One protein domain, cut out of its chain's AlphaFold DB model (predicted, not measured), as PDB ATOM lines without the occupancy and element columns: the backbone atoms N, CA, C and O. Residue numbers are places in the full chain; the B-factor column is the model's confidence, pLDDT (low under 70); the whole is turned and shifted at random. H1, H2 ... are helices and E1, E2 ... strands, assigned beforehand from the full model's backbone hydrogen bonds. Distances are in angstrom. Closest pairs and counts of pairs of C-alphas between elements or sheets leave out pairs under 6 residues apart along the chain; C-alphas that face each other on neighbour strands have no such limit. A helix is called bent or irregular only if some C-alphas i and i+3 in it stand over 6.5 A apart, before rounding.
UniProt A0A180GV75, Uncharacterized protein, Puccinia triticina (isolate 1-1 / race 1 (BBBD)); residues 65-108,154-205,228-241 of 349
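Overview. This is residues 65 to 108, 154 to 205 and 228 to 241 of the 349 residues of an uncharacterized protein of Puccinia triticina (isolate 1-1 / race 1 (BBBD)) (UniProt A0A180GV75). One antiparallel sheet of four strands forms a wall, with H2 packed over one face and no named helix over the other; H3 folds back on H2, and its residues 197 to 205 stick out free. Two small helices sit at opposite ends of the sheet, H1 at the tip beyond E1 and E2, and H4 where E4 ends. The printed part has 110 residues, with four named helices and four named strands in the order E1 H1 E2 E3 H2 H3 E4 H4; the sheet's order is E1 - E2 - E3 - E4, and the class is mixed, helices and strands. The whole is loose and elongated, with a radius of gyration of the C-alphas of 16.4 A and spans of 52 by 31 by 22 A.

Arrangement. Begin at the inner strands, E2, residues 90 to 97, and E3, residues 163 to 168: they are antiparallel at 169 degrees, with N 95 and O 165 2.8 A apart, within hydrogen-bond range. On one side of E2 find the edge strand E1, residues 70 to 77, antiparallel at 166 degrees, with N 73 and O 94 at 2.7 A. At the other edge find E4, residues 230 to 235, antiparallel to E3 at 172 degrees, with N 166 and O 232 at 2.8 A. From edge to edge the strands' lines turn by 33 degrees. H2, residues 170 to 181, is on the sheet at a height over the sheet of 9.5 A, the helix layer of two layers, helices on one face of a sheet. It lies over E2 and E3 and runs along the strands, at 24 degrees to E2 on the local plane; the closest C-alphas of H2 and E2 are those of Ile 173 and Leu 93, 6.4 A apart. H3, residues 186 to 205, touches H2 with residues 188 to 195 alone, closest at the C-alphas of Val 192 and Thr 174, 6.4 A. The two are a helical hairpin, running opposite ways at a steep tilt of 40 degrees. H3 is not on the sheet and is irregular: C-alphas 187 and 190 are 7.7 A apart. H4, residues 236 to 241, only grazes the sheet, and H1, residues 80 to 84, is not on it. Every O i to N i+4 pair is within hydrogen-bond range in H1, H2 and H4, and 14 of 16 are in H3.

Along the chain. Find C-alpha 70 at (4.637, -52.665, 13.061), where E1 begins its 22.9 A. E2 spans 23.4 A, E3 16.7 A and E4 16.6 A. H2 spans 16.1 A; H3 runs 30.7 A to C-alpha 205 at (-12.115, -56.877, -18.991). H1 and H4 are short, and H4 ends at C-alpha 241, (3.011, -31.952, 22.361).

Size, cuts and confidence. The C-alphas farthest apart are those of Tyr 154 and Lys 205, 54.9 A. Residues 109 to 153 and 206 to 227 are not printed; the C-alpha gaps are 16.9 A and 22.4 A. Of the links printed whole, none is long. The mean pLDDT of the printed part is 79.7; residues 65 to 68, 99 to 108, 183 to 188, 204 to 205 and 228 are under 70.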
ATOM      1  N   PRO A  65      14.449 -50.050   9.103       43.91
ATOM      2  CA  PRO A  65      15.241 -51.146   9.632       43.91
ATOM      3  C   PRO A  65      14.328 -52.338   9.918       43.91
ATOM      4  O   PRO A  65      13.211 -52.172  10.400       43.91
ATOM      5  N   LEU A  66      14.846 -53.537   9.644       49.66
ATOM      6  CA  LEU A  66      14.179 -54.850   9.628       49.66
ATOM      7  C   LEU A  66      13.525 -55.323  10.949       49.66
ATOM      8  O   LEU A  66      13.134 -56.480  11.051       49.66
ATOM      9  N   ALA A  67      13.399 -54.471  11.966       52.66
ATOM     10  CA  ALA A  67      12.831 -54.837  13.264       52.66
ATOM     11  C   ALA A  67      11.900 -53.751  13.824       52.66
ATOM     12  O   ALA A  67      11.904 -53.473  15.022       52.66
ATOM     13  N   THR A  68      11.121 -53.073  12.982       60.16
ATOM     14  CA  THR A  68       9.999 -52.267  13.473       60.16
ATOM     15  C   THR A  68       8.863 -53.211  13.866       60.16
ATOM     16  O   THR A  68       8.328 -53.890  12.996       60.16
ATOM     17  N   ASP A  69       8.499 -53.271  15.156       72.00
ATOM     18  CA  ASP A  69       7.214 -53.849  15.594       72.00
ATOM     19  C   ASP A  69       6.119 -52.941  15.026       72.00
ATOM     20  O   ASP A  69       5.777 -51.892  15.586       72.00
ATOM     21  N   GLU A  70       5.711 -53.289  13.806       80.25
ATOM     22  CA  GLU A  70       4.637 -52.665  13.061       80.25
ATOM     23  C   GLU A  70       3.359 -53.457  13.307       80.25
ATOM     24  O   GLU A  70       3.322 -54.682  13.208       80.25
ATOM     25  N   ARG A  71       2.290 -52.749  13.655       86.88
ATOM     26  CA  ARG A  71       0.968 -53.353  13.813       86.88
ATOM     27  C   ARG A  71       0.023 -52.653  12.877       86.88
ATOM     28  O   ARG A  71      -0.276 -51.478  13.073       86.88
ATOM     29  N   CYS A  72      -0.414 -53.371  11.854       89.06
ATOM     30  CA  CYS A  72      -1.289 -52.845  10.824       89.06
ATOM     31  C   CYS A  72      -2.700 -53.422  10.951       89.06
ATOM     32  O   CYS A  72      -2.908 -54.626  11.072       89.06
ATOM     33  N   TRP A  73      -3.691 -52.544  10.860       91.12
ATOM     34  CA  TRP A  73      -5.107 -52.860  10.802       91.12
ATOM     35  C   TRP A  73      -5.658 -52.424   9.456       91.12
ATOM     36  O   TRP A  73      -5.489 -51.282   9.027       91.12
ATOM     37  N   PHE A  74      -6.363 -53.336   8.800       90.19
ATOM     38  CA  PHE A  74      -6.936 -53.110   7.486       90.19
ATOM     39  C   PHE A  74      -8.458 -53.197   7.548       90.19
ATOM     40  O   PHE A  74      -9.022 -54.127   8.125       90.19
ATOM     41  N   LYS A  75      -9.140 -52.226   6.936       92.19
ATOM     42  CA  LYS A  75     -10.601 -52.179   6.876       92.19
ATOM     43  C   LYS A  75     -11.079 -51.713   5.510       92.19
ATOM     44  O   LYS A  75     -10.825 -50.575   5.121       92.19
ATOM     45  N   CYS A  76     -11.862 -52.550   4.833       91.75
ATOM     46  CA  CYS A  76     -12.624 -52.159   3.648       91.75
ATOM     47  C   CYS A  76     -14.092 -51.930   3.994       91.75
ATOM     48  O   CYS A  76     -14.708 -52.691   4.740       91.75
ATOM     49  N   ARG A  77     -14.673 -50.875   3.424       89.94
ATOM     50  CA  ARG A  77     -16.099 -50.570   3.515       89.94
ATOM     51  C   ARG A  77     -16.685 -50.460   2.115       89.94
ATOM     52  O   ARG A  77     -16.217 -49.677   1.294       89.94
ATOM     53  N   GLN A  78     -17.761 -51.200   1.870       90.75
ATOM     54  CA  GLN A  78     -18.593 -51.047   0.680       90.75
ATOM     55  C   GLN A  78     -20.014 -50.717   1.124       90.75
ATOM     56  O   GLN A  78     -20.603 -51.421   1.942       90.75
ATOM     57  N   SER A  79     -20.576 -49.623   0.615       89.38
ATOM     58  CA  SER A  79     -21.985 -49.315   0.860       89.38
ATOM     59  C   SER A  79     -22.875 -50.166  -0.052       89.38
ATOM     60  O   SER A  79     -22.485 -50.488  -1.173       89.38
ATOM     61  N   ASN A  80     -24.099 -50.484   0.383       89.75
ATOM     62  CA  ASN A  80     -25.061 -51.224  -0.450       89.75
ATOM     63  C   ASN A  80     -25.330 -50.510  -1.786       89.75
ATOM     64  O   ASN A  80     -25.355 -51.142  -2.837       89.75
ATOM     65  N   ALA A  81     -25.459 -49.178  -1.752       88.31
ATOM     66  CA  ALA A  81     -25.585 -48.363  -2.958       88.31
ATOM     67  C   ALA A  81     -24.329 -48.445  -3.842       88.31
ATOM     68  O   ALA A  81     -24.445 -48.485  -5.063       88.31
ATOM     69  N   GLY A  82     -23.140 -48.501  -3.233       86.69
ATOM     70  CA  GLY A  82     -21.884 -48.732  -3.940       86.69
ATOM     71  C   GLY A  82     -21.875 -50.081  -4.652       86.69
ATOM     72  O   GLY A  82     -21.608 -50.124  -5.845       86.69
ATOM     73  N   ARG A  83     -22.283 -51.155  -3.968       87.81
ATOM     74  CA  ARG A  83     -22.371 -52.502  -4.550       87.81
ATOM     75  C   ARG A  83     -23.311 -52.555  -5.757       87.81
ATOM     76  O   ARG A  83     -22.935 -53.102  -6.786       87.81
ATOM     77  N   LEU A  84     -24.499 -51.953  -5.655       88.88
ATOM     78  CA  LEU A  84     -25.468 -51.907  -6.762       88.88
ATOM     79  C   LEU A  84     -24.972 -51.085  -7.957       88.88
ATOM     80  O   LEU A  84     -25.330 -51.375  -9.092       88.88
ATOM     81  N   ARG A  85     -24.140 -50.069  -7.710       89.44
ATOM     82  CA  ARG A  85     -23.541 -49.229  -8.756       89.44
ATOM     83  C   ARG A  85     -22.227 -49.785  -9.305       89.44
ATOM     84  O   ARG A  85     -21.564 -49.087 -10.061       89.44
ATOM     85  N   GLY A  86     -21.814 -50.986  -8.888       87.69
ATOM     86  CA  GLY A  86     -20.507 -51.541  -9.248       87.69
ATOM     87  C   GLY A  86     -19.329 -50.705  -8.734       87.69
ATOM     88  O   GLY A  86     -18.238 -50.785  -9.283       87.69
ATOM     89  N   LYS A  87     -19.537 -49.877  -7.701       86.19
ATOM     90  CA  LYS A  87     -18.475 -49.077  -7.094       86.19
ATOM     91  C   LYS A  87     -17.583 -49.972  -6.241       86.19
ATOM     92  O   LYS A  87     -18.071 -50.735  -5.397       86.19
ATOM     93  N   GLU A  88     -16.283 -49.808  -6.428       83.31
ATOM     94  CA  GLU A  88     -15.258 -50.511  -5.667       83.31
ATOM     95  C   GLU A  88     -15.338 -50.204  -4.158       83.31
ATOM     96  O   GLU A  88     -15.751 -49.102  -3.763       83.31
ATOM     97  N   PRO A  89     -14.980 -51.172  -3.292       87.62
ATOM     98  CA  PRO A  89     -14.898 -50.943  -1.856       87.62
ATOM     99  C   PRO A  89     -13.818 -49.905  -1.530       87.62
ATOM    100  O   PRO A  89     -12.727 -49.913  -2.092       87.62
ATOM    101  N   THR A  90     -14.101 -49.022  -0.575       89.19
ATOM    102  CA  THR A  90     -13.101 -48.085  -0.054       89.19
ATOM    103  C   THR A  90     -12.333 -48.771   1.065       89.19
ATOM    104  O   THR A  90     -12.908 -49.076   2.114       89.19
ATOM    105  N   CYS A  91     -11.051 -49.030   0.837       91.75
ATOM    106  CA  CYS A  91     -10.166 -49.648   1.815       91.75
ATOM    107  C   CYS A  91      -9.319 -48.602   2.540       91.75
ATOM    108  O   CYS A  91      -8.960 -47.567   1.975       91.75
ATOM    109  N   SER A  92      -9.044 -48.884   3.808       93.19
ATOM    110  CA  SER A  92      -8.244 -48.075   4.719       93.19
ATOM    111  C   SER A  92      -7.261 -48.976   5.458       93.19
ATOM    112  O   SER A  92      -7.621 -50.083   5.860       93.19
ATOM    113  N   LEU A  93      -6.035 -48.498   5.611       91.56
ATOM    114  CA  LEU A  93      -4.954 -49.128   6.344       91.56
ATOM    115  C   LEU A  93      -4.503 -48.166   7.440       91.56
ATOM    116  O   LEU A  93      -4.282 -46.983   7.191       91.56
ATOM    117  N   PHE A  94      -4.373 -48.688   8.647       93.44
ATOM    118  CA  PHE A  94      -3.860 -47.971   9.796       93.44
ATOM    119  C   PHE A  94      -2.709 -48.780  10.372       93.44
ATOM    120  O   PHE A  94      -2.922 -49.930  10.727       93.44
ATOM    121  N   CYS A  95      -1.512 -48.212  10.461       91.12
ATOM    122  CA  CYS A  95      -0.349 -48.890  11.019       91.12
ATOM    123  C   CYS A  95       0.220 -48.097  12.191       91.12
ATOM    124  O   CYS A  95       0.298 -46.870  12.149       91.12
ATOM    125  N   TYR A  96       0.612 -48.801  13.243       90.81
ATOM    126  CA  TYR A  96       1.337 -48.252  14.376       90.81
ATOM    127  C   TYR A  96       2.777 -48.752  14.348       90.81
ATOM    128  O   TYR A  96       3.005 -49.956  14.259       90.81
ATOM    129  N   TYR A  97       3.721 -47.823  14.465       87.31
ATOM    130  CA  TYR A  97       5.151 -48.097  14.556       87.31
ATOM    131  C   TYR A  97       5.629 -47.808  15.970       87.31
ATOM    132  O   TYR A  97       5.467 -46.685  16.452       87.31
ATOM    133  N   SER A  98       6.222 -48.807  16.630       80.44
ATOM    134  CA  SER A  98       6.781 -48.631  17.977       80.44
ATOM    135  C   SER A  98       8.243 -48.162  17.988       80.44
ATOM    136  O   SER A  98       8.711 -47.691  19.023       80.44
ATOM    137  N   ASN A  99       8.936 -48.241  16.847       69.19
ATOM    138  CA  ASN A  99      10.355 -47.924  16.710       69.19
ATOM    139  C   ASN A  99      10.580 -46.691  15.829       69.19
ATOM    140  O   ASN A  99       9.844 -46.466  14.865       69.19
ATOM    141  N   GLN A 100      11.642 -45.935  16.140       61.22
ATOM    142  CA  GLN A 100      12.085 -44.782  15.355       61.22
ATOM    143  C   GLN A 100      12.262 -45.200  13.893       61.22
ATOM    144  O   GLN A 100      13.183 -45.944  13.565       61.22
ATOM    145  N   LEU A 101      11.377 -44.722  13.017       55.94
ATOM    146  CA  LEU A 101      11.578 -44.780  11.575       55.94
ATOM    147  C   LEU A 101      12.816 -43.920  11.276       55.94
ATOM    148  O   LEU A 101      12.725 -42.699  11.403       55.94
ATOM    149  N   PRO A 102      13.969 -44.484  10.875       50.38
ATOM    150  CA  PRO A 102      15.197 -43.701  10.705       50.38
ATOM    151  C   PRO A 102      15.144 -42.728   9.523       50.38
ATOM    152  O   PRO A 102      16.093 -41.995   9.281       50.38
ATOM    153  N   SER A 103      14.039 -42.711   8.783       51.16
ATOM    154  CA  SER A 103      13.824 -41.879   7.608       51.16
ATOM    155  C   SER A 103      12.740 -40.817   7.775       51.16
ATOM    156  O   SER A 103      12.608 -39.950   6.917       51.16
ATOM    157  N   VAL A 104      11.908 -40.906   8.816       51.59
ATOM    158  CA  VAL A 104      10.926 -39.857   9.089       51.59
ATOM    159  C   VAL A 104      11.628 -38.898  10.018       51.59
ATOM    160  O   VAL A 104      11.683 -39.145  11.218       51.59
ATOM    161  N   VAL A 105      12.202 -37.851   9.421       44.81
ATOM    162  CA  VAL A 105      12.757 -36.677  10.098       44.81
ATOM    163  C   VAL A 105      11.856 -36.361  11.292       44.81
ATOM    164  O   VAL A 105      10.745 -35.857  11.131       44.81
ATOM    165  N   THR A 106      12.293 -36.769  12.486       50.22
ATOM    166  CA  THR A 106      11.511 -36.697  13.730       50.22
ATOM    167  C   THR A 106      11.218 -35.257  14.109       50.22
ATOM    168  O   THR A 106      10.300 -35.010  14.885       50.22
ATOM    169  N   ASP A 107      11.997 -34.331  13.553       48.28
ATOM    170  CA  ASP A 107      11.991 -32.934  13.912       48.28
ATOM    171  C   ASP A 107      12.684 -32.121  12.793       48.28
ATOM    172  O   ASP A 107      13.914 -32.215  12.642       48.28
ATOM    173  N   PRO A 108      11.954 -31.388  11.928       49.59
ATOM    174  CA  PRO A 108      12.582 -30.609  10.860       49.59
ATOM    175  C   PRO A 108      13.565 -29.579  11.437       49.59
ATOM    176  O   PRO A 108      14.634 -29.359  10.865       49.59
ATOM    177  N   TYR A 154       6.702 -30.221  26.146       92.25
ATOM    178  CA  TYR A 154       5.554 -31.132  26.216       92.25
ATOM    179  C   TYR A 154       5.772 -32.462  25.492       92.25
ATOM    180  O   TYR A 154       4.875 -33.309  25.486       92.25
ATOM    181  N   THR A 155       6.942 -32.671  24.890       91.06
ATOM    182  CA  THR A 155       7.252 -33.920  24.202       91.06
ATOM    183  C   THR A 155       7.541 -35.013  25.223       91.06
ATOM    184  O   THR A 155       8.481 -34.944  26.011       91.06
ATOM    185  N   PHE A 156       6.717 -36.058  25.210       88.06
ATOM    186  CA  PHE A 156       6.913 -37.226  26.061       88.06
ATOM    187  C   PHE A 156       7.967 -38.151  25.447       88.06
ATOM    188  O   PHE A 156       7.710 -38.762  24.410       88.06
ATOM    189  N   SER A 157       9.103 -38.347  26.123       87.56
ATOM    190  CA  SER A 157      10.173 -39.251  25.656       87.56
ATOM    191  C   SER A 157       9.694 -40.696  25.458       87.56
ATOM    192  O   SER A 157      10.170 -41.395  24.575       87.56
ATOM    193  N   LEU A 158       8.692 -41.143  26.230       85.38
ATOM    194  CA  LEU A 158       8.077 -42.472  26.073       85.38
ATOM    195  C   LEU A 158       7.334 -42.640  24.734       85.38
ATOM    196  O   LEU A 158       7.060 -43.766  24.305       85.38
ATOM    197  N   LEU A 159       6.936 -41.531  24.107       86.75
ATOM    198  CA  LEU A 159       6.210 -41.513  22.840       86.75
ATOM    199  C   LEU A 159       7.093 -41.130  21.651       86.75
ATOM    200  O   LEU A 159       6.631 -41.181  20.512       86.75
ATOM    201  N   GLU A 160       8.348 -40.771  21.903       87.19
ATOM    202  CA  GLU A 160       9.301 -40.404  20.867       87.19
ATOM    203  C   GLU A 160       9.586 -41.602  19.953       87.19
ATOM    204  O   GLU A 160       9.771 -42.731  20.406       87.19
ATOM    205  N   GLY A 161       9.574 -41.363  18.643       83.06
ATOM    206  CA  GLY A 161       9.754 -42.420  17.648       83.06
ATOM    207  C   GLY A 161       8.529 -43.302  17.410       83.06
ATOM    208  O   GLY A 161       8.633 -44.242  16.627       83.06
ATOM    209  N   LYS A 162       7.377 -43.012  18.033       88.31
ATOM    210  CA  LYS A 162       6.113 -43.695  17.735       88.31
ATOM    211  C   LYS A 162       5.324 -42.943  16.677       88.31
ATOM    212  O   LYS A 162       5.112 -41.731  16.785       88.31
ATOM    213  N   TYR A 163       4.830 -43.683  15.691       90.31
ATOM    214  CA  TYR A 163       4.101 -43.111  14.564       90.31
ATOM    215  C   TYR A 163       2.811 -43.866  14.295       90.31
ATOM    216  O   TYR A 163       2.761 -45.091  14.383       90.31
ATOM    217  N   PHE A 164       1.789 -43.118  13.894       91.56
ATOM    218  CA  PHE A 164       0.626 -43.670  13.222       91.56
ATOM    219  C   PHE A 164       0.714 -43.363  11.737       91.56
ATOM    220  O   PHE A 164       0.880 -42.213  11.341       91.56
ATOM    221  N   TYR A 165       0.569 -44.387  10.917       91.25
ATOM    222  CA  TYR A 165       0.402 -44.260   9.485       91.25
ATOM    223  C   TYR A 165      -1.043 -44.551   9.121       91.25
ATOM    224  O   TYR A 165      -1.629 -45.528   9.587       91.25
ATOM    225  N   PHE A 166      -1.620 -43.704   8.284       93.06
ATOM    226  CA  PHE A 166      -2.969 -43.861   7.781       93.06
ATOM    227  C   PHE A 166      -2.958 -43.733   6.263       93.06
ATOM    228  O   PHE A 166      -2.536 -42.709   5.726       93.06
ATOM    229  N   ALA A 167      -3.462 -44.757   5.584       92.38
ATOM    230  CA  ALA A 167      -3.664 -44.753   4.147       92.38
ATOM    231  C   ALA A 167      -5.106 -45.118   3.801       92.38
ATOM    232  O   ALA A 167      -5.682 -46.050   4.359       92.38
ATOM    233  N   THR A 168      -5.690 -44.418   2.839       91.75
ATOM    234  CA  THR A 168      -6.961 -44.789   2.209       91.75
ATOM    235  C   THR A 168      -6.782 -44.850   0.712       91.75
ATOM    236  O   THR A 168      -6.025 -44.059   0.158       91.75
ATOM    237  N   GLY A 169      -7.514 -45.756   0.072       88.62
ATOM    238  CA  GLY A 169      -7.426 -45.972  -1.368       88.62
ATOM    239  C   GLY A 169      -6.465 -47.102  -1.722       88.62
ATOM    240  O   GLY A 169      -5.464 -47.343  -1.044       88.62
ATOM    241  N   LYS A 170      -6.799 -47.836  -2.788       85.25
ATOM    242  CA  LYS A 170      -6.014 -48.978  -3.271       85.25
ATOM    243  C   LYS A 170      -4.542 -48.623  -3.539       85.25
ATOM    244  O   LYS A 170      -3.685 -49.312  -2.995       85.25
ATOM    245  N   PRO A 171      -4.190 -47.564  -4.296       85.94
ATOM    246  CA  PRO A 171      -2.793 -47.313  -4.649       85.94
ATOM    247  C   PRO A 171      -1.925 -46.900  -3.453       85.94
ATOM    248  O   PRO A 171      -0.764 -47.304  -3.394       85.94
ATOM    249  N   ALA A 172      -2.466 -46.143  -2.489       85.31
ATOM    250  CA  ALA A 172      -1.736 -45.779  -1.272       85.31
ATOM    251  C   ALA A 172      -1.435 -47.022  -0.421       85.31
ATOM    252  O   ALA A 172      -0.292 -47.260  -0.033       85.31
ATOM    253  N   ILE A 173      -2.446 -47.872  -0.224       88.31
ATOM    254  CA  ILE A 173      -2.304 -49.122   0.525       88.31
ATOM    255  C   ILE A 173      -1.324 -50.064  -0.181       88.31
ATOM    256  O   ILE A 173      -0.391 -50.551   0.449       88.31
ATOM    257  N   THR A 174      -1.466 -50.284  -1.488       86.75
ATOM    258  CA  THR A 174      -0.565 -51.164  -2.245       86.75
ATOM    259  C   THR A 174       0.880 -50.675  -2.199       86.75
ATOM    260  O   THR A 174       1.788 -51.489  -2.040       86.75
ATOM    261  N   ARG A 175       1.121 -49.358  -2.284       84.88
ATOM    262  CA  ARG A 175       2.468 -48.780  -2.144       84.88
ATOM    263  C   ARG A 175       3.062 -49.075  -0.771       84.88
ATOM    264  O   ARG A 175       4.224 -49.467  -0.689       84.88
ATOM    265  N   HIS A 176       2.264 -48.917   0.279       85.00
ATOM    266  CA  HIS A 176       2.688 -49.192   1.641       85.00
ATOM    267  C   HIS A 176       3.027 -50.667   1.854       85.00
ATOM    268  O   HIS A 176       4.134 -50.996   2.271       85.00
ATOM    269  N   LEU A 177       2.118 -51.566   1.473       84.50
ATOM    270  CA  LEU A 177       2.326 -53.006   1.599       84.50
ATOM    271  C   LEU A 177       3.522 -53.484   0.765       84.50
ATOM    272  O   LEU A 177       4.283 -54.332   1.213       84.50
ATOM    273  N   ALA A 178       3.740 -52.905  -0.420       83.31
ATOM    274  CA  ALA A 178       4.926 -53.177  -1.230       83.31
ATOM    275  C   ALA A 178       6.221 -52.639  -0.599       83.31
ATOM    276  O   ALA A 178       7.301 -53.176  -0.851       83.31
ATOM    277  N   SER A 179       6.140 -51.570   0.197       80.50
ATOM    278  CA  SER A 179       7.267 -51.099   1.000       80.50
ATOM    279  C   SER A 179       7.557 -52.069   2.143       80.50
ATOM    280  O   SER A 179       8.719 -52.388   2.361       80.50
ATOM    281  N   MET A 180       6.524 -52.586   2.816       72.50
ATOM    282  CA  MET A 180       6.669 -53.531   3.930       72.50
ATOM    283  C   MET A 180       7.130 -54.923   3.491       72.50
ATOM    284  O   MET A 180       7.961 -55.532   4.159       72.50
ATOM    285  N   SER A 181       6.684 -55.422   2.334       73.81
ATOM    286  CA  SER A 181       7.134 -56.729   1.830       73.81
ATOM    287  C   SER A 181       8.638 -56.750   1.542       73.81
ATOM    288  O   SER A 181       9.315 -57.747   1.783       73.81
ATOM    289  N   ARG A 182       9.214 -55.614   1.123       70.50
ATOM    290  CA  ARG A 182      10.672 -55.451   0.978       70.50
ATOM    291  C   ARG A 182      11.425 -55.516   2.308       70.50
ATOM    292  O   ARG A 182      12.634 -55.724   2.285       70.50
ATOM    293  N   LEU A 183      10.735 -55.316   3.430       62.75
ATOM    294  CA  LEU A 183      11.289 -55.381   4.783       62.75
ATOM    295  C   LEU A 183      11.161 -56.779   5.404       62.75
ATOM    296  O   LEU A 183      11.603 -56.970   6.531       62.75
ATOM    297  N   GLY A 184      10.595 -57.757   4.685       59.84
ATOM    298  CA  GLY A 184      10.428 -59.127   5.179       59.84
ATOM    299  C   GLY A 184       9.200 -59.330   6.072       59.84
ATOM    300  O   GLY A 184       9.114 -60.346   6.758       59.84
ATOM    301  N   SER A 185       8.245 -58.394   6.063       62.09
ATOM    302  CA  SER A 185       6.962 -58.536   6.759       62.09
ATOM    303  C   SER A 185       6.055 -59.510   5.991       62.09
ATOM    304  O   SER A 185       5.366 -59.134   5.043       62.09
ATOM    305  N   ILE A 186       6.105 -60.794   6.366       58.03
ATOM    306  CA  ILE A 186       5.390 -61.906   5.699       58.03
ATOM    307  C   ILE A 186       3.862 -61.810   5.889       58.03
ATOM    308  O   ILE A 186       3.091 -62.371   5.111       58.03
ATOM    309  N   GLU A 187       3.388 -61.068   6.894       63.66
ATOM    310  CA  GLU A 187       1.972 -61.060   7.294       63.66
ATOM    311  C   GLU A 187       1.022 -60.466   6.235       63.66
ATOM    312  O   GLU A 187      -0.193 -60.691   6.278       63.66
ATOM    313  N   HIS A 188       1.556 -59.751   5.241       66.19
ATOM    314  CA  HIS A 188       0.759 -58.958   4.305       66.19
ATOM    315  C   HIS A 188       0.834 -59.389   2.833       66.19
ATOM    316  O   HIS A 188       0.153 -58.792   1.991       66.19
ATOM    317  N   ASP A 189       1.589 -60.440   2.508       70.50
ATOM    318  CA  ASP A 189       1.790 -60.879   1.118       70.50
ATOM    319  C   ASP A 189       0.481 -61.289   0.425       70.50
ATOM    320  O   ASP A 189       0.251 -60.955  -0.742       70.50
ATOM    321  N   TRP A 190      -0.438 -61.924   1.160       75.75
ATOM    322  CA  TRP A 190      -1.750 -62.322   0.636       75.75
ATOM    323  C   TRP A 190      -2.593 -61.122   0.177       75.75
ATOM    324  O   TRP A 190      -3.377 -61.221  -0.769       75.75
ATOM    325  N   LEU A 191      -2.430 -59.973   0.835       75.25
ATOM    326  CA  LEU A 191      -3.216 -58.766   0.599       75.25
ATOM    327  C   LEU A 191      -2.692 -58.029  -0.642       75.25
ATOM    328  O   LEU A 191      -3.471 -57.583  -1.486       75.25
ATOM    329  N   VAL A 192      -1.367 -58.012  -0.820       76.50
ATOM    330  CA  VAL A 192      -0.712 -57.561  -2.057       76.50
ATOM    331  C   VAL A 192      -1.124 -58.433  -3.242       76.50
ATOM    332  O   VAL A 192      -1.417 -57.911  -4.318       76.50
ATOM    333  N   GLN A 193      -1.168 -59.755  -3.057       80.88
ATOM    334  CA  GLN A 193      -1.603 -60.676  -4.104       80.88
ATOM    335  C   GLN A 193      -3.059 -60.418  -4.510       80.88
ATOM    336  O   GLN A 193      -3.348 -60.326  -5.701       80.88
ATOM    337  N   LYS A 194      -3.959 -60.211  -3.541       79.94
ATOM    338  CA  LYS A 194      -5.370 -59.899  -3.813       79.94
ATOM    339  C   LYS A 194      -5.555 -58.631  -4.643       79.94
ATOM    340  O   LYS A 194      -6.349 -58.648  -5.580       79.94
ATOM    341  N   PHE A 195      -4.806 -57.567  -4.351       80.44
ATOM    342  CA  PHE A 195      -4.866 -56.349  -5.165       80.44
ATOM    343  C   PHE A 195      -4.328 -56.565  -6.584       80.44
ATOM    344  O   PHE A 195      -4.946 -56.111  -7.542       80.44
ATOM    345  N   LYS A 196      -3.237 -57.328  -6.744       82.56
ATOM    346  CA  LYS A 196      -2.703 -57.672  -8.072       82.56
ATOM    347  C   LYS A 196      -3.685 -58.500  -8.909       82.56
ATOM    348  O   LYS A 196      -3.818 -58.244 -10.102       82.56
ATOM    349  N   GLU A 197      -4.362 -59.475  -8.299       85.06
ATOM    350  CA  GLU A 197      -5.396 -60.291  -8.958       85.06
ATOM    351  C   GLU A 197      -6.571 -59.424  -9.444       85.06
ATOM    352  O   GLU A 197      -7.066 -59.606 -10.558       85.06
ATOM    353  N   GLU A 198      -7.004 -58.451  -8.635       78.56
ATOM    354  CA  GLU A 198      -8.103 -57.542  -8.983       78.56
ATOM    355  C   GLU A 198      -7.729 -56.589 -10.134       78.56
ATOM    356  O   GLU A 198      -8.527 -56.385 -11.056       78.56
ATOM    357  N   ASP A 199      -6.501 -56.064 -10.132       79.88
ATOM    358  CA  ASP A 199      -5.989 -55.205 -11.205       79.88
ATOM    359  C   ASP A 199      -5.911 -55.963 -12.542       79.88
ATOM    360  O   ASP A 199      -6.326 -55.442 -13.581       79.88
ATOM    361  N   GLN A 200      -5.450 -57.220 -12.523       81.81
ATOM    362  CA  GLN A 200      -5.401 -58.075 -13.715       81.81
ATOM    363  C   GLN A 200      -6.804 -58.399 -14.242       81.81
ATOM    364  O   GLN A 200      -7.062 -58.228 -15.434       81.81
ATOM    365  N   ALA A 201      -7.746 -58.762 -13.364       76.69
ATOM    366  CA  ALA A 201      -9.133 -59.031 -13.753       76.69
ATOM    367  C   ALA A 201      -9.832 -57.799 -14.365       76.69
ATOM    368  O   ALA A 201     -10.712 -57.929 -15.222       76.69
ATOM    369  N   THR A 202      -9.444 -56.595 -13.937       71.94
ATOM    370  CA  THR A 202      -9.973 -55.330 -14.467       71.94
ATOM    371  C   THR A 202      -9.316 -54.959 -15.800       71.94
ATOM    372  O   THR A 202      -9.998 -54.492 -16.717       71.94
ATOM    373  N   GLN A 203      -8.016 -55.224 -15.961       70.75
ATOM    374  CA  GLN A 203      -7.314 -55.031 -17.233       70.75
ATOM    375  C   GLN A 203      -7.781 -56.006 -18.321       70.75
ATOM    376  O   GLN A 203      -7.999 -55.594 -19.460       70.75
ATOM    377  N   GLU A 204      -8.016 -57.277 -17.990       67.69
ATOM    378  CA  GLU A 204      -8.513 -58.264 -18.960       67.69
ATOM    379  C   GLU A 204      -9.926 -57.937 -19.461       67.69
ATOM    380  O   GLU A 204     -10.232 -58.144 -20.635       67.69
ATOM    381  N   LYS A 205     -10.771 -57.341 -18.610       62.44
ATOM    382  CA  LYS A 205     -12.115 -56.877 -18.991       62.44
ATOM    383  C   LYS A 205     -12.134 -55.553 -19.757       62.44
ATOM    384  O   LYS A 205     -13.172 -55.211 -20.318       62.44
ATOM    385  N   GLN A 228      -9.519 -39.759  -3.203       64.25
ATOM    386  CA  GLN A 228      -9.677 -41.220  -3.117       64.25
ATOM    387  C   GLN A 228      -8.446 -41.861  -2.472       64.25
ATOM    388  O   GLN A 228      -8.588 -42.823  -1.717       64.25
ATOM    389  N   ASP A 229      -7.284 -41.242  -2.686       76.75
ATOM    390  CA  ASP A 229      -6.012 -41.670  -2.134       76.75
ATOM    391  C   ASP A 229      -5.521 -40.620  -1.141       76.75
ATOM    392  O   ASP A 229      -5.279 -39.462  -1.491       76.75
ATOM    393  N   TYR A 230      -5.424 -41.011   0.123       83.94
ATOM    394  CA  TYR A 230      -4.904 -40.167   1.192       83.94
ATOM    395  C   TYR A 230      -3.887 -40.979   1.971       83.94
ATOM    396  O   TYR A 230      -4.135 -42.136   2.293       83.94
ATOM    397  N   GLU A 231      -2.741 -40.371   2.239       86.06
ATOM    398  CA  GLU A 231      -1.627 -40.975   2.953       86.06
ATOM    399  C   GLU A 231      -1.130 -39.951   3.972       86.06
ATOM    400  O   GLU A 231      -0.905 -38.788   3.632       86.06
ATOM    401  N   SER A 232      -1.020 -40.360   5.232       88.62
ATOM    402  CA  SER A 232      -0.624 -39.484   6.328       88.62
ATOM    403  C   SER A 232       0.195 -40.241   7.359       88.62
ATOM    404  O   SER A 232      -0.129 -41.372   7.719       88.62
ATOM    405  N   VAL A 233       1.256 -39.594   7.839       87.00
ATOM    406  CA  VAL A 233       2.110 -40.072   8.927       87.00
ATOM    407  C   VAL A 233       1.991 -39.068  10.064       87.00
ATOM    408  O   VAL A 233       2.254 -37.881   9.888       87.00
ATOM    409  N   ILE A 234       1.605 -39.544  11.241       89.25
ATOM    410  CA  ILE A 234       1.415 -38.738  12.440       89.25
ATOM    411  C   ILE A 234       2.457 -39.174  13.465       89.25
ATOM    412  O   ILE A 234       2.424 -40.304  13.951       89.25
ATOM    413  N   ASN A 235       3.368 -38.268  13.818       89.88
ATOM    414  CA  ASN A 235       4.249 -38.443  14.970       89.88
ATOM    415  C   ASN A 235       3.421 -38.251  16.250       89.88
ATOM    416  O   ASN A 235       2.881 -37.167  16.489       89.88
ATOM    417  N   VAL A 236       3.302 -39.309  17.056       90.25
ATOM    418  CA  VAL A 236       2.430 -39.330  18.239       90.25
ATOM    419  C   VAL A 236       2.901 -38.321  19.280       90.25
ATOM    420  O   VAL A 236       2.093 -37.549  19.796       90.25
ATOM    421  N   ALA A 237       4.208 -38.291  19.551       90.06
ATOM    422  CA  ALA A 237       4.795 -37.381  20.528       90.06
ATOM    423  C   ALA A 237       4.559 -35.926  20.115       90.06
ATOM    424  O   ALA A 237       4.015 -35.144  20.891       90.06
ATOM    425  N   HIS A 238       4.880 -35.598  18.861       90.06
ATOM    426  CA  HIS A 238       4.738 -34.243  18.337       90.06
ATOM    427  C   HIS A 238       3.272 -33.794  18.277       90.06
ATOM    428  O   HIS A 238       2.957 -32.661  18.624       90.06
ATOM    429  N   SER A 239       2.346 -34.666  17.869       91.69
ATOM    430  CA  SER A 239       0.921 -34.319  17.789       91.69
ATOM    431  C   SER A 239       0.333 -33.985  19.164       91.69
ATOM    432  O   SER A 239      -0.383 -32.988  19.312       91.69
ATOM    433  N   ILE A 240       0.680 -34.771  20.189       91.88
ATOM    434  CA  ILE A 240       0.253 -34.511  21.567       91.88
ATOM    435  C   ILE A 240       0.936 -33.249  22.104       91.88
ATOM    436  O   ILE A 240       0.259 -32.382  22.654       91.88
ATOM    437  N   ALA A 241       2.249 -33.109  21.904       92.38
ATOM    438  CA  ALA A 241       3.011 -31.952  22.361       92.38
ATOM    439  C   ALA A 241       2.512 -30.646  21.733       92.38
ATOM    440  O   ALA A 241       2.286 -29.673  22.443       92.38
TER     441      ALA A 241